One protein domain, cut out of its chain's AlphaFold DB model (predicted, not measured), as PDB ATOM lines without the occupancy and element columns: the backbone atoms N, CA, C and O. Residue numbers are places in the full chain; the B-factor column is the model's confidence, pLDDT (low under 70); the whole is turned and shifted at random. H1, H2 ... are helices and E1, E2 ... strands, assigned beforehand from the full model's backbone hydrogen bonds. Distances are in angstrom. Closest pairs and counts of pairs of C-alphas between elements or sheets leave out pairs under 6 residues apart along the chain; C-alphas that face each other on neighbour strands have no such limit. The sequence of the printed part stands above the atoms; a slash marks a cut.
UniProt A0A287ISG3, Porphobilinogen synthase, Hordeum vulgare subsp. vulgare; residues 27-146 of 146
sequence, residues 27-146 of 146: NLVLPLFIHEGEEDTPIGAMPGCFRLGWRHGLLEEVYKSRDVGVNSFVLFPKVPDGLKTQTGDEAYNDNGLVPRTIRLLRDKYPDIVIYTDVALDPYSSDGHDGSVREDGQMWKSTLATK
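What this domain is: This is residues 27 to 146 of the 146 residues of the protein "Porphobilinogen synthase" of Hordeum vulgare subsp. vulgare (UniProt A0A287ISG3). A small, strongly twisted sheet of four parallel strands has two helices, H1 and H3, packed on one face, and a long end stretch from residue 117 to residue 146 runs away from it to make much of the length. The 120 printed residues hold, in order, E1 E2 H1 E3 H2 H3 E4 H4, and the sheet's order is E2 E1 E3 E4. The class is mixed, with 53 residues, under half, in named elements. It is compact, with a radius of gyration of the C-alphas of 15.5 A, and spans 50 by 30 by 27 A.

How they stand to each other: Start at E1, residues 29 to 35; its parallel neighbour E3, residues 72 to 78, has N 76 within hydrogen-bond range of O 32, at 2.9 A. Edge strand E2, residues 50 to 53, is parallel to E1, with N 52 and O 33 2.8 A apart. Edge strand E4, residues 113 to 116, is parallel to E3, with N 115 and O 73 2.8 A apart. H1, residues 57 to 67, is on the sheet at a height of 9.1 A. On the same face is H3, residues 97 to 108, at a height of 7.4 A; these helices are close but not clearly touching, the closest C-alphas, of Leu 59 and Leu 105, being 7.6 A apart. H2, residues 89 to 92, is near H3. H4, residues 140 to 143, touches no helix. In H1 and H3 every O i to N i+4 pair is within hydrogen-bond range; H2 and H4 are too short for one.

Where its parts are: Find C-alpha 29 at (-14.997, 39.064, -96.818); E1 runs 19.4 A from there, E3 19.9 A, H1 15.5 A and H3 16.7 A. H4 ends at C-alpha 143, (-25.696, 34.123, -119.457).

The domain as a whole: The C-alphas farthest apart, of Asp 67 and Asp 135, are 50.7 A apart. The printed part has no cut; the links E1 to E2 and E4 to H4 are long. Residues 139 to 146 have pLDDT under 70.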
ATOM      1  N   ASN A  27     -16.839  43.585 -91.315       97.88
ATOM      2  CA  ASN A  27     -16.934  44.254 -92.614       97.88
ATOM      3  C   ASN A  27     -16.103  43.564 -93.711       97.88
ATOM      4  O   ASN A  27     -16.137  44.010 -94.855       97.88
ATOM      5  N   LEU A  28     -15.330  42.530 -93.369       98.44
ATOM      6  CA  LEU A  28     -14.406  41.871 -94.285       98.44
ATOM      7  C   LEU A  28     -15.023  40.596 -94.866       98.44
ATOM      8  O   LEU A  28     -15.692  39.843 -94.160       98.44
ATOM      9  N   VAL A  29     -14.738  40.341 -96.144       98.50
ATOM     10  CA  VAL A  29     -14.997  39.064 -96.818       98.50
ATOM     11  C   VAL A  29     -13.648  38.437 -97.145       98.50
ATOM     12  O   VAL A  29     -12.830  39.080 -97.803       98.50
ATOM     13  N   LEU A  30     -13.404  37.213 -96.680       98.50
ATOM     14  CA  LEU A  30     -12.149  36.500 -96.909       98.50
ATOM     15  C   LEU A  30     -12.258  35.577 -98.138       98.50
ATOM     16  O   LEU A  30     -13.088  34.661 -98.133       98.50
ATOM     17  N   PRO A  31     -11.429  35.776 -99.178       98.38
ATOM     18  CA  PRO A  31     -11.291  34.823-100.273       98.38
ATOM     19  C   PRO A  31     -10.609  33.534 -99.824       98.38
ATOM     20  O   PRO A  31      -9.536  33.578 -99.227       98.38
ATOM     21  N   LEU A  32     -11.210  32.393-100.154       98.44
ATOM     22  CA  LEU A  32     -10.685  31.066 -99.850       98.44
ATOM     23  C   LEU A  32     -10.553  30.254-101.138       98.44
ATOM     24  O   LEU A  32     -11.542  29.975-101.817       98.44
ATOM     25  N   PHE A  33      -9.324  29.854-101.459       98.31
ATOM     26  CA  PHE A  33      -9.043  28.973-102.589       98.31
ATOM     27  C   PHE A  33      -9.157  27.522-102.138       98.31
ATOM     28  O   PHE A  33      -8.489  27.130-101.186       98.31
ATOM     29  N   ILE A  34      -9.966  26.719-102.823       98.38
ATOM     30  CA  ILE A  34     -10.267  25.341-102.411       98.38
ATOM     31  C   ILE A  34      -9.922  24.335-103.507       98.38
ATOM     32  O   ILE A  34     -10.023  24.640-104.694       98.38
ATOM     33  N   HIS A  35      -9.534  23.122-103.128       97.50
ATOM     34  CA  HIS A  35      -9.326  22.009-104.058       97.50
ATOM     35  C   HIS A  35      -9.686  20.661-103.416       97.50
ATOM     36  O   HIS A  35      -9.906  20.574-102.210       97.50
ATOM     37  N   GLU A  36      -9.739  19.610-104.239       95.81
ATOM     38  CA  GLU A  36     -10.110  18.232-103.858       95.81
ATOM     39  C   GLU A  36      -9.042  17.467-103.065       95.81
ATOM     40  O   GLU A  36      -9.316  16.386-102.554       95.81
ATOM     41  N   GLY A  37      -7.816  17.988-103.010       92.88
ATOM     42  CA  GLY A  37      -6.704  17.310-102.348       92.88
ATOM     43  C   GLY A  37      -6.820  17.370-100.827       92.88
ATOM     44  O   GLY A  37      -7.529  18.213-100.282       92.88
ATOM     45  N   GLU A  38      -6.108  16.473-100.150       91.06
ATOM     46  CA  GLU A  38      -6.068  16.431 -98.684       91.06
ATOM     47  C   GLU A  38      -5.109  17.477 -98.102       91.06
ATOM     48  O   GLU A  38      -5.409  18.074 -97.071       91.06
ATOM     49  N   GLU A  39      -3.996  17.725 -98.798       95.44
ATOM     50  CA  GLU A  39      -2.911  18.607 -98.360       95.44
ATOM     51  C   GLU A  39      -3.046  20.024 -98.925       95.44
ATOM     52  O   GLU A  39      -3.246  20.210-100.130       95.44
ATOM     53  N   ASP A  40      -2.830  21.025 -98.073       97.69
ATOM     54  CA  ASP A  40      -2.830  22.426 -98.481       97.69
ATOM     55  C   ASP A  40      -1.618  22.739 -99.371       97.69
ATOM     56  O   ASP A  40      -0.469  22.422 -99.061       97.69
ATOM     57  N   THR A  41      -1.864  23.409-100.497       97.62
ATOM     58  CA  THR A  41      -0.824  23.719-101.485       97.62
ATOM     59  C   THR A  41      -0.535  25.221-101.527       97.62
ATOM     60  O   THR A  41      -1.448  25.999-101.816       97.62
ATOM     61  N   PRO A  42       0.715  25.680-101.335       97.50
ATOM     62  CA  PRO A  42       1.039  27.103-101.411       97.50
ATOM     63  C   PRO A  42       0.774  27.680-102.810       97.50
ATOM     64  O   PRO A  42       0.978  27.026-103.840       97.50
ATOM     65  N   ILE A  43       0.339  28.939-102.856       97.38
ATOM     66  CA  ILE A  43       0.157  29.692-104.099       97.38
ATOM     67  C   ILE A  43       1.394  30.566-104.298       97.38
ATOM     68  O   ILE A  43       1.539  31.605-103.665       97.38
ATOM     69  N   GLY A  44       2.298  30.167-105.197       97.00
ATOM     70  CA  GLY A  44       3.592  30.848-105.365       97.00
ATOM     71  C   GLY A  44       3.492  32.347-105.685       97.00
ATOM     72  O   GLY A  44       4.303  33.131-105.204       97.00
ATOM     73  N   ALA A  45       2.470  32.757-106.442       96.38
ATOM     74  CA  ALA A  45       2.225  34.164-106.771       96.38
ATOM     75  C   ALA A  45       1.618  34.979-105.611       96.38
ATOM     76  O   ALA A  45       1.596  36.206-105.674       96.38
ATOM     77  N   MET A  46       1.127  34.314-104.561       97.00
ATOM     78  CA  MET A  46       0.484  34.923-103.396       97.00
ATOM     79  C   MET A  46       1.134  34.383-102.112       97.00
ATOM     80  O   MET A  46       0.591  33.473-101.481       97.00
ATOM     81  N   PRO A  47       2.313  34.898-101.718       96.56
ATOM     82  CA  PRO A  47       3.007  34.435-100.521       96.56
ATOM     83  C   PRO A  47       2.118  34.506 -99.273       96.56
ATOM     84  O   PRO A  47       1.509  35.538 -98.996       96.56
ATOM     85  N   GLY A  48       2.056  33.407 -98.520       95.12
ATOM     86  CA  GLY A  48       1.182  33.265 -97.352       95.12
ATOM     87  C   GLY A  48      -0.236  32.781 -97.671       95.12
ATOM     88  O   GLY A  48      -0.964  32.440 -96.745       95.12
ATOM     89  N   CYS A  49      -0.620  32.693 -98.948       97.44
ATOM     90  CA  CYS A  49      -1.893  32.116 -99.368       97.44
ATOM     91  C   CYS A  49      -1.721  30.669 -99.841       97.44
ATOM     92  O   CYS A  49      -0.741  30.305-100.499       97.44
ATOM     93  N   PHE A  50      -2.729  29.857 -99.542       98.25
ATOM     94  CA  PHE A  50      -2.764  28.438 -99.855       98.25
ATOM     95  C   PHE A  50      -4.054  28.109-100.603       98.25
ATOM     96  O   PHE A  50      -5.098  28.722-100.386       98.25
ATOM     97  N   ARG A  51      -3.966  27.128-101.498       98.19
ATOM     98  CA  ARG A  51      -5.116  26.347-101.943       98.19
ATOM     99  C   ARG A  51      -5.364  25.308-100.865       98.19
ATOM    100  O   ARG A  51      -4.468  24.521-100.584       98.19
ATOM    101  N   LEU A  52      -6.541  25.363-100.265       98.56
ATOM    102  CA  LEU A  52      -6.899  24.586 -99.093       98.56
ATOM    103  C   LEU A  52      -7.635  23.308 -99.485       98.56
ATOM    104  O   LEU A  52      -8.548  23.338-100.322       98.56
ATOM    105  N   GLY A  53      -7.295  22.206 -98.826       98.31
ATOM    106  CA  GLY A  53      -8.076  20.979 -98.903       98.31
ATOM    107  C   GLY A  53      -9.459  21.206 -98.294       98.31
ATOM    108  O   GLY A  53      -9.589  21.565 -97.118       98.31
ATOM    109  N   TRP A  54     -10.523  21.004 -99.078       97.81
ATOM    110  CA  TRP A  54     -11.876  21.428 -98.686       97.81
ATOM    111  C   TRP A  54     -12.430  20.728 -97.433       97.81
ATOM    112  O   TRP A  54     -13.325  21.257 -96.777       97.81
ATOM    113  N   ARG A  55     -11.898  19.549 -97.081       96.94
ATOM    114  CA  ARG A  55     -12.299  18.776 -95.890       96.94
ATOM    115  C   ARG A  55     -11.476  19.080 -94.635       96.94
ATOM    116  O   ARG A  55     -11.929  18.740 -93.543       96.94
ATOM    117  N   HIS A  56     -10.299  19.693 -94.776       95.06
ATOM    118  CA  HIS A  56      -9.320  19.840 -93.692       95.06
ATOM    119  C   HIS A  56      -8.877  21.295 -93.529       95.06
ATOM    120  O   HIS A  56      -9.481  22.006 -92.721       95.06
ATOM    121  N   GLY A  57      -7.895  21.755 -94.314       97.81
ATOM    122  CA  GLY A  57      -7.321  23.101 -94.203       97.81
ATOM    123  C   GLY A  57      -8.365  24.211 -94.286       97.81
ATOM    124  O   GLY A  57      -8.329  25.169 -93.513       97.81
ATOM    125  N   LEU A  58      -9.397  24.026 -95.119       98.44
ATOM    126  CA  LEU A  58     -10.519  24.961 -95.205       98.44
ATOM    127  C   LEU A  58     -11.220  25.171 -93.855       98.44
ATOM    128  O   LEU A  58     -11.538  26.298 -93.479       98.44
ATOM    129  N   LEU A  59     -11.498  24.087 -93.129       98.12
ATOM    130  CA  LEU A  59     -12.236  24.166 -91.871       98.12
ATOM    131  C   LEU A  59     -11.401  24.816 -90.768       98.12
ATOM    132  O   LEU A  59     -11.960  25.500 -89.909       98.12
ATOM    133  N   GLU A  60     -10.087  24.598 -90.780       97.81
ATOM    134  CA  GLU A  60      -9.179  25.287 -89.868       97.81
ATOM    135  C   GLU A  60      -9.108  26.783 -90.156       97.81
ATOM    136  O   GLU A  60      -9.175  27.584 -89.224       97.81
ATOM    137  N   GLU A  61      -9.001  27.166 -91.428       98.38
ATOM    138  CA  GLU A  61      -8.908  28.568 -91.827       98.38
ATOM    139  C   GLU A  61     -10.187  29.330 -91.473       98.38
ATOM    140  O   GLU A  61     -10.130  30.425 -90.906       98.38
ATOM    141  N   VAL A  62     -11.354  28.720 -91.703       98.50
ATOM    142  CA  VAL A  62     -12.641  29.284 -91.277       98.50
ATOM    143  C   VAL A  62     -12.701  29.418 -89.755       98.50
ATOM    144  O   VAL A  62     -13.120  30.460 -89.258       98.50
ATOM    145  N   TYR A  63     -12.251  28.416 -88.993       98.31
ATOM    146  CA  TYR A  63     -12.215  28.507 -87.529       98.31
ATOM    147  C   TYR A  63     -11.338  29.672 -87.040       98.31
ATOM    148  O   TYR A  63     -11.807  30.500 -86.260       98.31
ATOM    149  N   LYS A  64     -10.099  29.775 -87.538       98.19
ATOM    150  CA  LYS A  64      -9.149  30.843 -87.175       98.19
ATOM    151  C   LYS A  64      -9.682  32.226 -87.564       98.19
ATOM    152  O   LYS A  64      -9.575  33.174 -86.793       98.19
ATOM    153  N   SER A  65     -10.318  32.333 -88.729       98.31
ATOM    154  CA  SER A  65     -10.928  33.579 -89.210       98.31
ATOM    155  C   SER A  65     -12.074  34.052 -88.314       98.31
ATOM    156  O   SER A  65     -12.189  35.243 -88.014       98.31
ATOM    157  N   ARG A  66     -12.906  33.119 -87.840       98.00
ATOM    158  CA  ARG A  66     -14.010  33.436 -86.928       98.00
ATOM    159  C   ARG A  66     -13.521  33.887 -85.557       98.00
ATOM    160  O   ARG A  66     -14.122  34.801 -84.998       98.00
ATOM    161  N   ASP A  67     -12.428  33.311 -85.053       98.06
ATOM    162  CA  ASP A  67     -11.809  33.701 -83.773       98.06
ATOM    163  C   ASP A  67     -11.408  35.189 -83.754       98.06
ATOM    164  O   ASP A  67     -11.553  35.874 -82.742       98.06
ATOM    165  N   VAL A  68     -11.016  35.735 -84.912       98.06
ATOM    166  CA  VAL A  68     -10.701  37.166 -85.080       98.06
ATOM    167  C   VAL A  68     -11.888  38.016 -85.563       98.06
ATOM    168  O   VAL A  68     -11.729  39.211 -85.811       98.06
ATOM    169  N   GLY A  69     -13.085  37.433 -85.683       98.06
ATOM    170  CA  GLY A  69     -14.337  38.127 -86.006       98.06
ATOM    171  C   GLY A  69     -14.714  38.196 -87.493       98.06
ATOM    172  O   GLY A  69     -15.706  38.849 -87.828       98.06
ATOM    173  N   VAL A  70     -13.972  37.536 -88.389       98.56
ATOM    174  CA  VAL A  70     -14.312  37.452 -89.821       98.56
ATOM    175  C   VAL A  70     -15.260  36.275 -90.050       98.56
ATOM    176  O   VAL A  70     -14.901  35.121 -89.840       98.56
ATOM    177  N   ASN A  71     -16.486  36.573 -90.489       98.38
ATOM    178  CA  ASN A  71     -17.557  35.578 -90.661       98.38
ATOM    179  C   ASN A  71     -18.107  35.502 -92.096       98.38
ATOM    180  O   ASN A  71     -19.097  34.812 -92.332       98.38
ATOM    181  N   SER A  72     -17.498  36.213 -93.047       98.62
ATOM    182  CA  SER A  72     -17.906  36.217 -94.455       98.62
ATOM    183  C   SER A  72     -16.796  35.662 -95.338       98.62
ATOM    184  O   SER A  72     -15.662  36.132 -95.263       98.62
ATOM    185  N   PHE A  73     -17.130  34.708 -96.204       98.75
ATOM    186  CA  PHE A  73     -16.160  33.993 -97.035       98.75
ATOM    187  C   PHE A  73     -16.630  33.911 -98.483       98.75
ATOM    188  O   PHE A  73     -17.815  33.701 -98.729       98.75
ATOM    189  N   VAL A  74     -15.708  34.038 -99.436       98.62
ATOM    190  CA  VAL A  74     -15.966  33.777-100.861       98.62
ATOM    191  C   VAL A  74     -15.101  32.613-101.331       98.62
ATOM    192  O   VAL A  74     -13.904  32.579-101.048       98.62
ATOM    193  N   LEU A  75     -15.716  31.634-101.994       98.44
ATOM    194  CA  LEU A  75     -15.044  30.401-102.409       98.44
ATOM    195  C   LEU A  75     -14.571  30.486-103.863       98.44
ATOM    196  O   LEU A  75     -15.376  30.764-104.749       98.44
ATOM    197  N   PHE A  76     -13.302  30.147-104.096       98.00
ATOM    198  CA  PHE A  76     -12.695  30.027-105.423       98.00
ATOM    199  C   PHE A  76     -12.181  28.598-105.651       98.00
ATOM    200  O   PHE A  76     -11.204  28.184-105.013       98.00
ATOM    201  N   PRO A  77     -12.820  27.803-106.524       97.12
ATOM    202  CA  PRO A  77     -12.439  26.413-106.727       97.12
ATOM    203  C   PRO A  77     -11.254  26.262-107.688       97.12
ATOM    204  O   PRO A  77     -11.214  26.854-108.759       97.12
ATOM    205  N   LYS A  78     -10.321  25.365-107.362       96.06
ATOM    206  CA  LYS A  78      -9.396  24.760-108.329       96.06
ATOM    207  C   LYS A  78      -9.913  23.368-108.678       96.06
ATOM    208  O   LYS A  78      -9.601  22.383-108.008       96.06
ATOM    209  N   VAL A  79     -10.709  23.314-109.739       95.19
ATOM    210  CA  VAL A  79     -11.258  22.071-110.291       95.19
ATOM    211  C   VAL A  79     -10.134  21.244-110.938       95.19
ATOM    212  O   VAL A  79      -9.248  21.828-111.577       95.19
ATOM    213  N   PRO A  80     -10.128  19.905-110.766       94.44
ATOM    214  CA  PRO A  80      -9.214  19.011-111.472       94.44
ATOM    215  C   PRO A  80      -9.255  19.220-112.987       94.44
ATOM    216  O   PRO A  80     -10.330  19.290-113.575       94.44
ATOM    217  N   ASP A  81      -8.090  19.265-113.635       93.12
ATOM    218  CA  ASP A  81      -8.018  19.618-115.059       93.12
ATOM    219  C   ASP A  81      -8.751  18.607-115.962       93.12
ATOM    220  O   ASP A  81      -9.300  18.989-116.988       93.12
ATOM    221  N   GLY A  82      -8.856  17.338-115.547       94.19
ATOM    222  CA  GLY A  82      -9.623  16.309-116.264       94.19
ATOM    223  C   GLY A  82     -11.149  16.464-116.209       94.19
ATOM    224  O   GLY A  82     -11.844  15.755-116.928       94.19
ATOM    225  N   LEU A  83     -11.672  17.364-115.369       94.25
ATOM    226  CA  LEU A  83     -13.099  17.707-115.309       94.25
ATOM    227  C   LEU A  83     -13.420  18.996-116.075       94.25
ATOM    228  O   LEU A  83     -14.581  19.390-116.151       94.25
ATOM    229  N   LYS A  84     -12.404  19.668-116.626       93.50
ATOM    230  CA  LYS A  84     -12.600  20.904-117.377       93.50
ATOM    231  C   LYS A  84     -13.058  20.597-118.792       93.50
ATOM    232  O   LYS A  84     -12.411  19.835-119.509       93.50
ATOM    233  N   THR A  85     -14.145  21.231-119.207       91.19
ATOM    234  CA  THR A  85     -14.701  21.100-120.559       91.19
ATOM    235  C   THR A  85     -14.846  22.473-121.196       91.19
ATOM    236  O   THR A  85     -14.886  23.487-120.507       91.19
ATOM    237  N   GLN A  86     -14.949  22.532-122.522       86.25
ATOM    238  CA  GLN A  86     -15.132  23.794-123.249       86.25
ATOM    239  C   GLN A  86     -16.423  24.539-122.842       86.25
ATOM    240  O   GLN A  86     -16.515  25.763-122.937       86.25
ATOM    241  N   THR A  87     -17.435  23.799-122.382       84.94
ATOM    242  CA  THR A  87     -18.724  24.324-121.910       84.94
ATOM    243  C   THR A  87     -18.770  24.561-120.400       84.94
ATOM    244  O   THR A  87     -19.729  25.167-119.926       84.94
ATOM    245  N   GLY A  88     -17.742  24.147-119.651       89.88
ATOM    246  CA  GLY A  88     -17.666  24.334-118.203       89.88
ATOM    247  C   GLY A  88     -18.683  23.498-117.424       89.88
ATOM    248  O   GLY A  88     -19.243  23.983-116.446       89.88
ATOM    249  N   ASP A  89     -18.945  22.259-117.847       90.56
ATOM    250  CA  ASP A  89     -20.077  21.457-117.345       90.56
ATOM    251  C   ASP A  89     -20.032  21.220-115.824       90.56
ATOM    252  O   ASP A  89     -21.068  21.172-115.161       90.56
ATOM    253  N   GLU A  90     -18.828  21.139-115.250       94.38
ATOM    254  CA  GLU A  90     -18.626  20.942-113.811       94.38
ATOM    255  C   GLU A  90     -19.117  22.135-112.962       94.38
ATOM    256  O   GLU A  90     -19.375  21.963-111.771       94.38
ATOM    257  N   ALA A  91     -19.347  23.313-113.560       92.88
ATOM    258  CA  ALA A  91     -19.941  24.467-112.877       92.88
ATOM    259  C   ALA A  91     -21.374  24.199-112.382       92.88
ATOM    260  O   ALA A  91     -21.811  24.791-111.396       92.88
ATOM    261  N   TYR A  92     -22.092  23.290-113.050       90.44
ATOM    262  CA  TYR A  92     -23.492  22.948-112.768       90.44
ATOM    263  C   TYR A  92     -23.641  21.605-112.044       90.44
ATOM    264  O   TYR A  92     -24.753  21.121-111.840       90.44
ATOM    265  N   ASN A  93     -22.533  20.964-111.672       94.56
ATOM    266  CA  ASN A  93     -22.567  19.681-110.991       94.56
ATOM    267  C   ASN A  93     -23.045  19.867-109.539       94.56
ATOM    268  O   ASN A  93     -22.313  20.389-108.699       94.56
ATOM    269  N   ASP A  94     -24.242  19.370-109.208       94.88
ATOM    270  CA  ASP A  94     -24.803  19.408-107.844       94.88
ATOM    271  C   ASP A  94     -23.919  18.710-106.801       94.88
ATOM    272  O   ASP A  94     -23.978  19.006-105.598       94.88
ATOM    273  N   ASN A  95     -23.096  17.771-107.258       95.88
ATOM    274  CA  ASN A  95     -22.112  17.064-106.462       95.88
ATOM    275  C   ASN A  95     -20.703  17.607-106.676       95.88
ATOM    276  O   ASN A  95     -19.776  16.958-106.220       95.88
ATOM    277  N   GLY A  96     -20.516  18.760-107.314       95.81
ATOM    278  CA  GLY A  96     -19.212  19.372-107.549       95.81
ATOM    279  C   GLY A  96     -18.552  19.918-106.280       95.81
ATOM    280  O   GLY A  96     -19.131  19.929-105.185       95.81
ATOM    281  N   LEU A  97     -17.315  20.395-106.427       97.19
ATOM    282  CA  LEU A  97     -16.492  20.861-105.306       97.19
ATOM    283  C   LEU A  97     -17.174  21.978-104.497       97.19
ATOM    284  O   LEU A  97     -17.257  21.877-103.271       97.19
ATOM    285  N   VAL A  98     -17.697  23.017-105.161       97.25
ATOM    286  CA  VAL A  98     -18.315  24.173-104.488       97.25
ATOM    287  C   VAL A  98     -19.596  23.776-103.734       97.25
ATOM    288  O   VAL A  98     -19.634  23.997-102.520       97.25
ATOM    289  N   PRO A  99     -20.608  23.116-104.342       97.19
ATOM    290  CA  PRO A  99     -21.807  22.691-103.612       97.19
ATOM    291  C   PRO A  99     -21.520  21.789-102.407       97.19
ATOM    292  O   PRO A  99     -22.098  21.985-101.337       97.19
ATOM    293  N   ARG A 100     -20.607  20.812-102.531       97.81
ATOM    294  CA  ARG A 100     -20.234  19.947-101.395       97.81
ATOM    295  C   ARG A 100     -19.522  20.721-100.288       97.81
ATOM    296  O   ARG A 100     -19.800  20.484 -99.114       97.81
ATOM    297  N   THR A 101     -18.663  21.669-100.654       98.12
ATOM    298  CA  THR A 101     -17.979  22.546 -99.696       98.12
ATOM    299  C   THR A 101     -18.969  23.425 -98.935       98.12
ATOM    300  O   THR A 101     -18.870  23.551 -97.717       98.12
ATOM    301  N   ILE A 102     -19.974  23.980 -99.620       98.12
ATOM    302  CA  ILE A 102     -21.029  24.777 -98.982       98.12
ATOM    303  C   ILE A 102     -21.807  23.938 -97.971       98.12
ATOM    304  O   ILE A 102     -21.997  24.392 -96.848       98.12
ATOM    305  N   ARG A 103     -22.236  22.720 -98.339       98.25
ATOM    306  CA  ARG A 103     -22.953  21.818 -97.418       98.25
ATOM    307  C   ARG A 103     -22.122  21.545 -96.161       98.25
ATOM    308  O   ARG A 103     -22.600  21.782 -95.060       98.25
ATOM    309  N   LEU A 104     -20.849  21.182 -96.335       98.31
ATOM    310  CA  LEU A 104     -19.918  20.953 -95.227       98.31
ATOM    311  C   LEU A 104     -19.778  22.177 -94.305       98.31
ATOM    312  O   LEU A 104     -19.815  22.048 -93.081       98.31
ATOM    313  N   LEU A 105     -19.609  23.371 -94.882       98.38
ATOM    314  CA  LEU A 105     -19.474  24.604 -94.108       98.38
ATOM    315  C   LEU A 105     -20.768  24.975 -93.381       98.38
ATOM    316  O   LEU A 105     -20.702  25.416 -92.238       98.38
ATOM    317  N   ARG A 106     -21.932  24.776 -94.006       97.88
ATOM    318  CA  ARG A 106     -23.242  25.037 -93.390       97.88
ATOM    319  C   ARG A 106     -23.537  24.090 -92.234       97.88
ATOM    320  O   ARG A 106     -24.064  24.548 -91.226       97.88
ATOM    321  N   ASP A 107     -23.146  22.824 -92.354       98.25
ATOM    322  CA  ASP A 107     -23.300  21.839 -91.281       98.25
ATOM    323  C   ASP A 107     -22.453  22.209 -90.053       98.25
ATOM    324  O   ASP A 107     -22.898  22.060 -88.915       98.25
ATOM    325  N   LYS A 108     -21.230  22.715 -90.267       98.00
ATOM    326  CA  LYS A 108     -20.290  23.026 -89.178       98.00
ATOM    327  C   LYS A 108     -20.448  24.439 -88.607       98.00
ATOM    328  O   LYS A 108     -20.231  24.649 -87.414       98.00
ATOM    329  N   TYR A 109     -20.791  25.403 -89.453       97.69
ATOM    330  CA  TYR A 109     -20.821  26.831 -89.144       97.69
ATOM    331  C   TYR A 109     -22.079  27.479 -89.753       97.69
ATOM    332  O   TYR A 109     -21.992  28.222 -90.730       97.69
ATOM    333  N   PRO A 110     -23.279  27.202 -89.216       97.19
ATOM    334  CA  PRO A 110     -24.531  27.658 -89.823       97.19
ATOM    335  C   PRO A 110     -24.678  29.190 -89.871       97.19
ATOM    336  O   PRO A 110     -25.439  29.704 -90.688       97.19
ATOM    337  N   ASP A 111     -23.937  29.917 -89.032       96.81
ATOM    338  CA  ASP A 111     -23.998  31.368 -88.843       96.81
ATOM    339  C   ASP A 111     -23.054  32.186 -89.746       96.81
ATOM    340  O   ASP A 111     -23.115  33.416 -89.724       96.81
ATOM    341  N   ILE A 112     -22.207  31.549 -90.565       98.12
ATOM    342  CA  ILE A 112     -21.320  32.277 -91.490       98.12
ATOM    343  C   ILE A 112     -22.050  32.719 -92.763       98.12
ATOM    344  O   ILE A 112     -23.048  32.129 -93.193       98.12
ATOM    345  N   VAL A 113     -21.505  33.730 -93.434       98.38
ATOM    346  CA  VAL A 113     -21.937  34.149 -94.770       98.38
ATOM    347  C   VAL A 113     -21.004  33.530 -95.807       98.38
ATOM    348  O   VAL A 113     -19.787  33.668 -95.717       98.38
ATOM    349  N   ILE A 114     -21.581  32.851 -96.799       98.31
ATOM    350  CA  ILE A 114     -20.839  32.240 -97.905       98.31
ATOM    351  C   ILE A 114     -21.285  32.905 -99.202       98.31
ATOM    352  O   ILE A 114     -22.474  32.898 -99.521       98.31
ATOM    353  N   TYR A 115     -20.318  33.434 -99.937       98.12
ATOM    354  CA  TYR A 115     -20.445  33.901-101.307       98.12
ATOM    355  C   TYR A 115     -19.837  32.858-102.247       98.12
ATOM    356  O   TYR A 115     -18.821  32.231-101.934       98.12
ATOM    357  N   THR A 116     -20.453  32.685-103.408       94.62
ATOM    358  CA  THR A 116     -19.948  31.815-104.471       94.62
ATOM    359  C   THR A 116     -19.556  32.651-105.666       94.62
ATOM    360  O   THR A 116     -20.292  33.564-106.044       94.62
ATOM    361  N   ASP A 117     -18.434  32.301-106.272       92.06
ATOM    362  CA  ASP A 117     -18.068  32.823-107.575       92.06
ATOM    363  C   ASP A 117     -18.892  32.133-108.673       92.06
ATOM    364  O   ASP A 117     -18.974  30.903-108.716       92.06
ATOM    365  N   VAL A 118     -19.558  32.926-109.516       90.38
ATOM    366  CA  VAL A 118     -20.426  32.444-110.602       90.38
ATOM    367  C   VAL A 118     -19.773  32.822-111.926       90.38
ATOM    368  O   VAL A 118     -20.105  33.843-112.531       90.38
ATOM    369  N   ALA A 119     -18.824  31.990-112.344       88.88
ATOM    370  CA  ALA A 119     -18.031  32.138-113.559       88.88
ATOM    371  C   ALA A 119     -17.621  30.757-114.107       88.88
ATOM    372  O   ALA A 119     -17.649  29.761-113.376       88.88
ATOM    373  N   LEU A 120     -17.273  30.678-115.398       89.62
ATOM    374  CA  LEU A 120     -16.877  29.415-116.036       89.62
ATOM    375  C   LEU A 120     -15.363  29.198-116.115       89.62
ATOM    376  O   LEU A 120     -14.952  28.075-116.392       89.62
ATOM    377  N   ASP A 121     -14.520  30.192-115.838       89.69
ATOM    378  CA  ASP A 121     -13.062  30.058-115.954       89.69
ATOM    379  C   ASP A 121     -12.444  28.921-115.120       89.69
ATOM    380  O   ASP A 121     -11.529  28.255-115.628       89.69
ATOM    381  N   PRO A 122     -12.945  28.561-113.916       91.44
ATOM    382  CA  PRO A 122     -12.367  27.453-113.167       91.44
ATOM    383  C   PRO A 122     -12.725  26.097-113.783       91.44
ATOM    384  O   PRO A 122     -12.045  25.106-113.507       91.44
ATOM    385  N   TYR A 123     -13.766  26.058-114.618       92.31
ATOM    386  CA  TYR A 123     -14.374  24.865-115.208       92.31
ATOM    387  C   TYR A 123     -14.082  24.734-116.709       92.31
ATOM    388  O   TYR A 123     -14.215  23.648-117.268       92.31
ATOM    389  N   SER A 124     -13.670  25.821-117.360       89.50
ATOM    390  CA  SER A 124     -13.350  25.875-118.781       89.50
ATOM    391  C   SER A 124     -11.972  25.281-119.062       89.50
ATOM    392  O   SER A 124     -10.996  25.588-118.369       89.50
ATOM    393  N   SER A 125     -11.865  24.454-120.106       87.69
ATOM    394  CA  SER A 125     -10.571  23.964-120.611       87.69
ATOM    395  C   SER A 125      -9.691  25.089-121.153       87.69
ATOM    396  O   SER A 125      -8.467  24.994-121.093       87.69
ATOM    397  N   ASP A 126     -10.320  26.162-121.632       85.50
ATOM    398  CA  ASP A 126      -9.655  27.288-122.290       85.50
ATOM    399  C   ASP A 126      -9.375  28.437-121.304       85.50
ATOM    400  O   ASP A 126      -8.655  29.379-121.625       85.50
ATOM    401  N   GLY A 127      -9.937  28.360-120.090       80.19
ATOM    402  CA  GLY A 127      -9.758  29.352-119.025       80.19
ATOM    403  C   GLY A 127     -10.528  30.659-119.227       80.19
ATOM    404  O   GLY A 127     -10.254  31.632-118.534       80.19
ATOM    405  N   HIS A 128     -11.469  30.698-120.172       83.94
ATOM    406  CA  HIS A 128     -12.366  31.835-120.380       83.94
ATOM    407  C   HIS A 128     -13.624  31.735-119.505       83.94
ATOM    408  O   HIS A 128     -14.168  30.645-119.324       83.94
ATOM    409  N   ASP A 129     -14.147  32.884-119.066       80.94
ATOM    410  CA  ASP A 129     -15.366  33.005-118.242       80.94
ATOM    411  C   ASP A 129     -16.655  32.572-118.967       80.94
ATOM    412  O   ASP A 129     -17.733  32.524-118.372       80.94
ATOM    413  N   GLY A 130     -16.563  32.276-120.266       78.06
ATOM    414  CA  GLY A 130     -17.672  31.852-121.104       78.06
ATOM    415  C   GLY A 130     -17.249  30.888-122.199       78.06
ATOM    416  O   GLY A 130     -16.068  30.762-122.524       78.06
ATOM    417  N   SER A 131     -18.230  30.215-122.802       75.81
ATOM    418  CA  SER A 131     -17.964  29.314-123.924       75.81
ATOM    419  C   SER A 131     -17.425  30.099-125.119       75.81
ATOM    420  O   SER A 131     -17.976  31.140-125.497       75.81
ATOM    421  N   VAL A 132     -16.377  29.576-125.749       79.44
ATOM    422  CA  VAL A 132     -15.707  30.205-126.894       79.44
ATOM    423  C   VAL A 132     -16.189  29.570-128.199       79.44
ATOM    424  O   VAL A 132     -16.372  28.358-128.291       79.44
ATOM    425  N   ARG A 133     -16.452  30.398-129.209       77.81
ATOM    426  CA  ARG A 133     -16.769  29.981-130.583       77.81
ATOM    427  C   ARG A 133     -15.509  29.575-131.340       77.81
ATOM    428  O   ARG A 133     -14.411  29.993-130.995       77.81
ATOM    429  N   GLU A 134     -15.678  28.860-132.449       80.75
ATOM    430  CA  GLU A 134     -14.566  28.522-133.352       80.75
ATOM    431  C   GLU A 134     -13.823  29.757-133.896       80.75
ATOM    432  O   GLU A 134     -12.632  29.680-134.180       80.75
ATOM    433  N   ASP A 135     -14.491  30.912-134.001       83.38
ATOM    434  CA  ASP A 135     -13.890  32.181-134.436       83.38
ATOM    435  C   ASP A 135     -13.151  32.941-133.314       83.38
ATOM    436  O   ASP A 135     -12.698  34.068-133.522       83.38
ATOM    437  N   GLY A 136     -13.040  32.344-132.122       76.88
ATOM    438  CA  GLY A 136     -12.369  32.921-130.956       76.88
ATOM    439  C   GLY A 136     -13.207  33.931-130.167       76.88
ATOM    440  O   GLY A 136     -12.714  34.493-129.190       76.88
ATOM    441  N   GLN A 137     -14.467  34.182-130.544       79.38
ATOM    442  CA  GLN A 137     -15.353  35.071-129.790       79.38
ATOM    443  C   GLN A 137     -16.119  34.319-128.696       79.38
ATOM    444  O   GLN A 137     -16.621  33.217-128.910       79.38
ATOM    445  N   MET A 138     -16.299  34.938-127.528       73.88
ATOM    446  CA  MET A 138     -17.158  34.366-126.487       73.88
ATOM    447  C   MET A 138     -18.645  34.451-126.859       73.88
ATOM    448  O   MET A 138     -19.137  35.467-127.363       73.88
ATOM    449  N   TRP A 139     -19.397  33.395-126.547       69.56
ATOM    450  CA  TRP A 139     -20.849  33.390-126.675       69.56
ATOM    451  C   TRP A 139     -21.482  34.379-125.687       69.56
ATOM    452  O   TRP A 139     -21.407  34.207-124.472       69.56
ATOM    453  N   LYS A 140     -22.218  35.375-126.196       67.75
ATOM    454  CA  LYS A 140     -23.051  36.260-125.352       67.75
ATOM    455  C   LYS A 140     -24.172  35.505-124.619       67.75
ATOM    456  O   LYS A 140     -24.662  35.980-123.603       67.75
ATOM    457  N   SER A 141     -24.558  34.328-125.118       64.38
ATOM    458  CA  SER A 141     -25.527  33.426-124.487       64.38
ATOM    459  C   SER A 141     -24.951  32.602-123.334       64.38
ATOM    460  O   SER A 141     -25.673  31.772-122.805       64.38
ATOM    461  N   THR A 142     -23.700  32.819-122.908       58.06
ATOM    462  CA  THR A 142     -23.160  32.218-121.668       58.06
ATOM    463  C   THR A 142     -24.040  32.554-120.449       58.06
ATOM    464  O   THR A 142     -24.166  31.757-119.532       58.06
ATOM    465  N   LEU A 143     -24.726  33.703-120.477       59.00
ATOM    466  CA  LEU A 143     -25.696  34.123-119.457       59.00
ATOM    467  C   LEU A 143     -27.071  33.432-119.576       59.00
ATOM    468  O   LEU A 143     -27.944  33.673-118.743       59.00
ATOM    469  N   ALA A 144     -27.308  32.638-120.625       53.50
ATOM    470  CA  ALA A 144     -28.578  31.958-120.831       53.50
ATOM    471  C   ALA A 144     -28.597  30.655-120.025       53.50
ATOM    472  O   ALA A 144     -27.937  29.675-120.360       53.50
ATOM    473  N   THR A 145     -29.376  30.706-118.954       39.56
ATOM    474  CA  THR A 145     -29.737  29.633-118.033       39.56
ATOM    475  C   THR A 145     -30.034  28.321-118.771       39.56
ATOM    476  O   THR A 145     -30.873  28.294-119.676       39.56
ATOM    477  N   LYS A 146     -29.375  27.238-118.357       40.19
ATOM    478  CA  LYS A 146     -29.958  25.894-118.392       40.19
ATOM    479  C   LYS A 146     -30.364  25.513-116.980       40.19
ATOM    480  O   LYS A 146     -29.631  25.918-116.051       40.19
TER     481      LYS A 146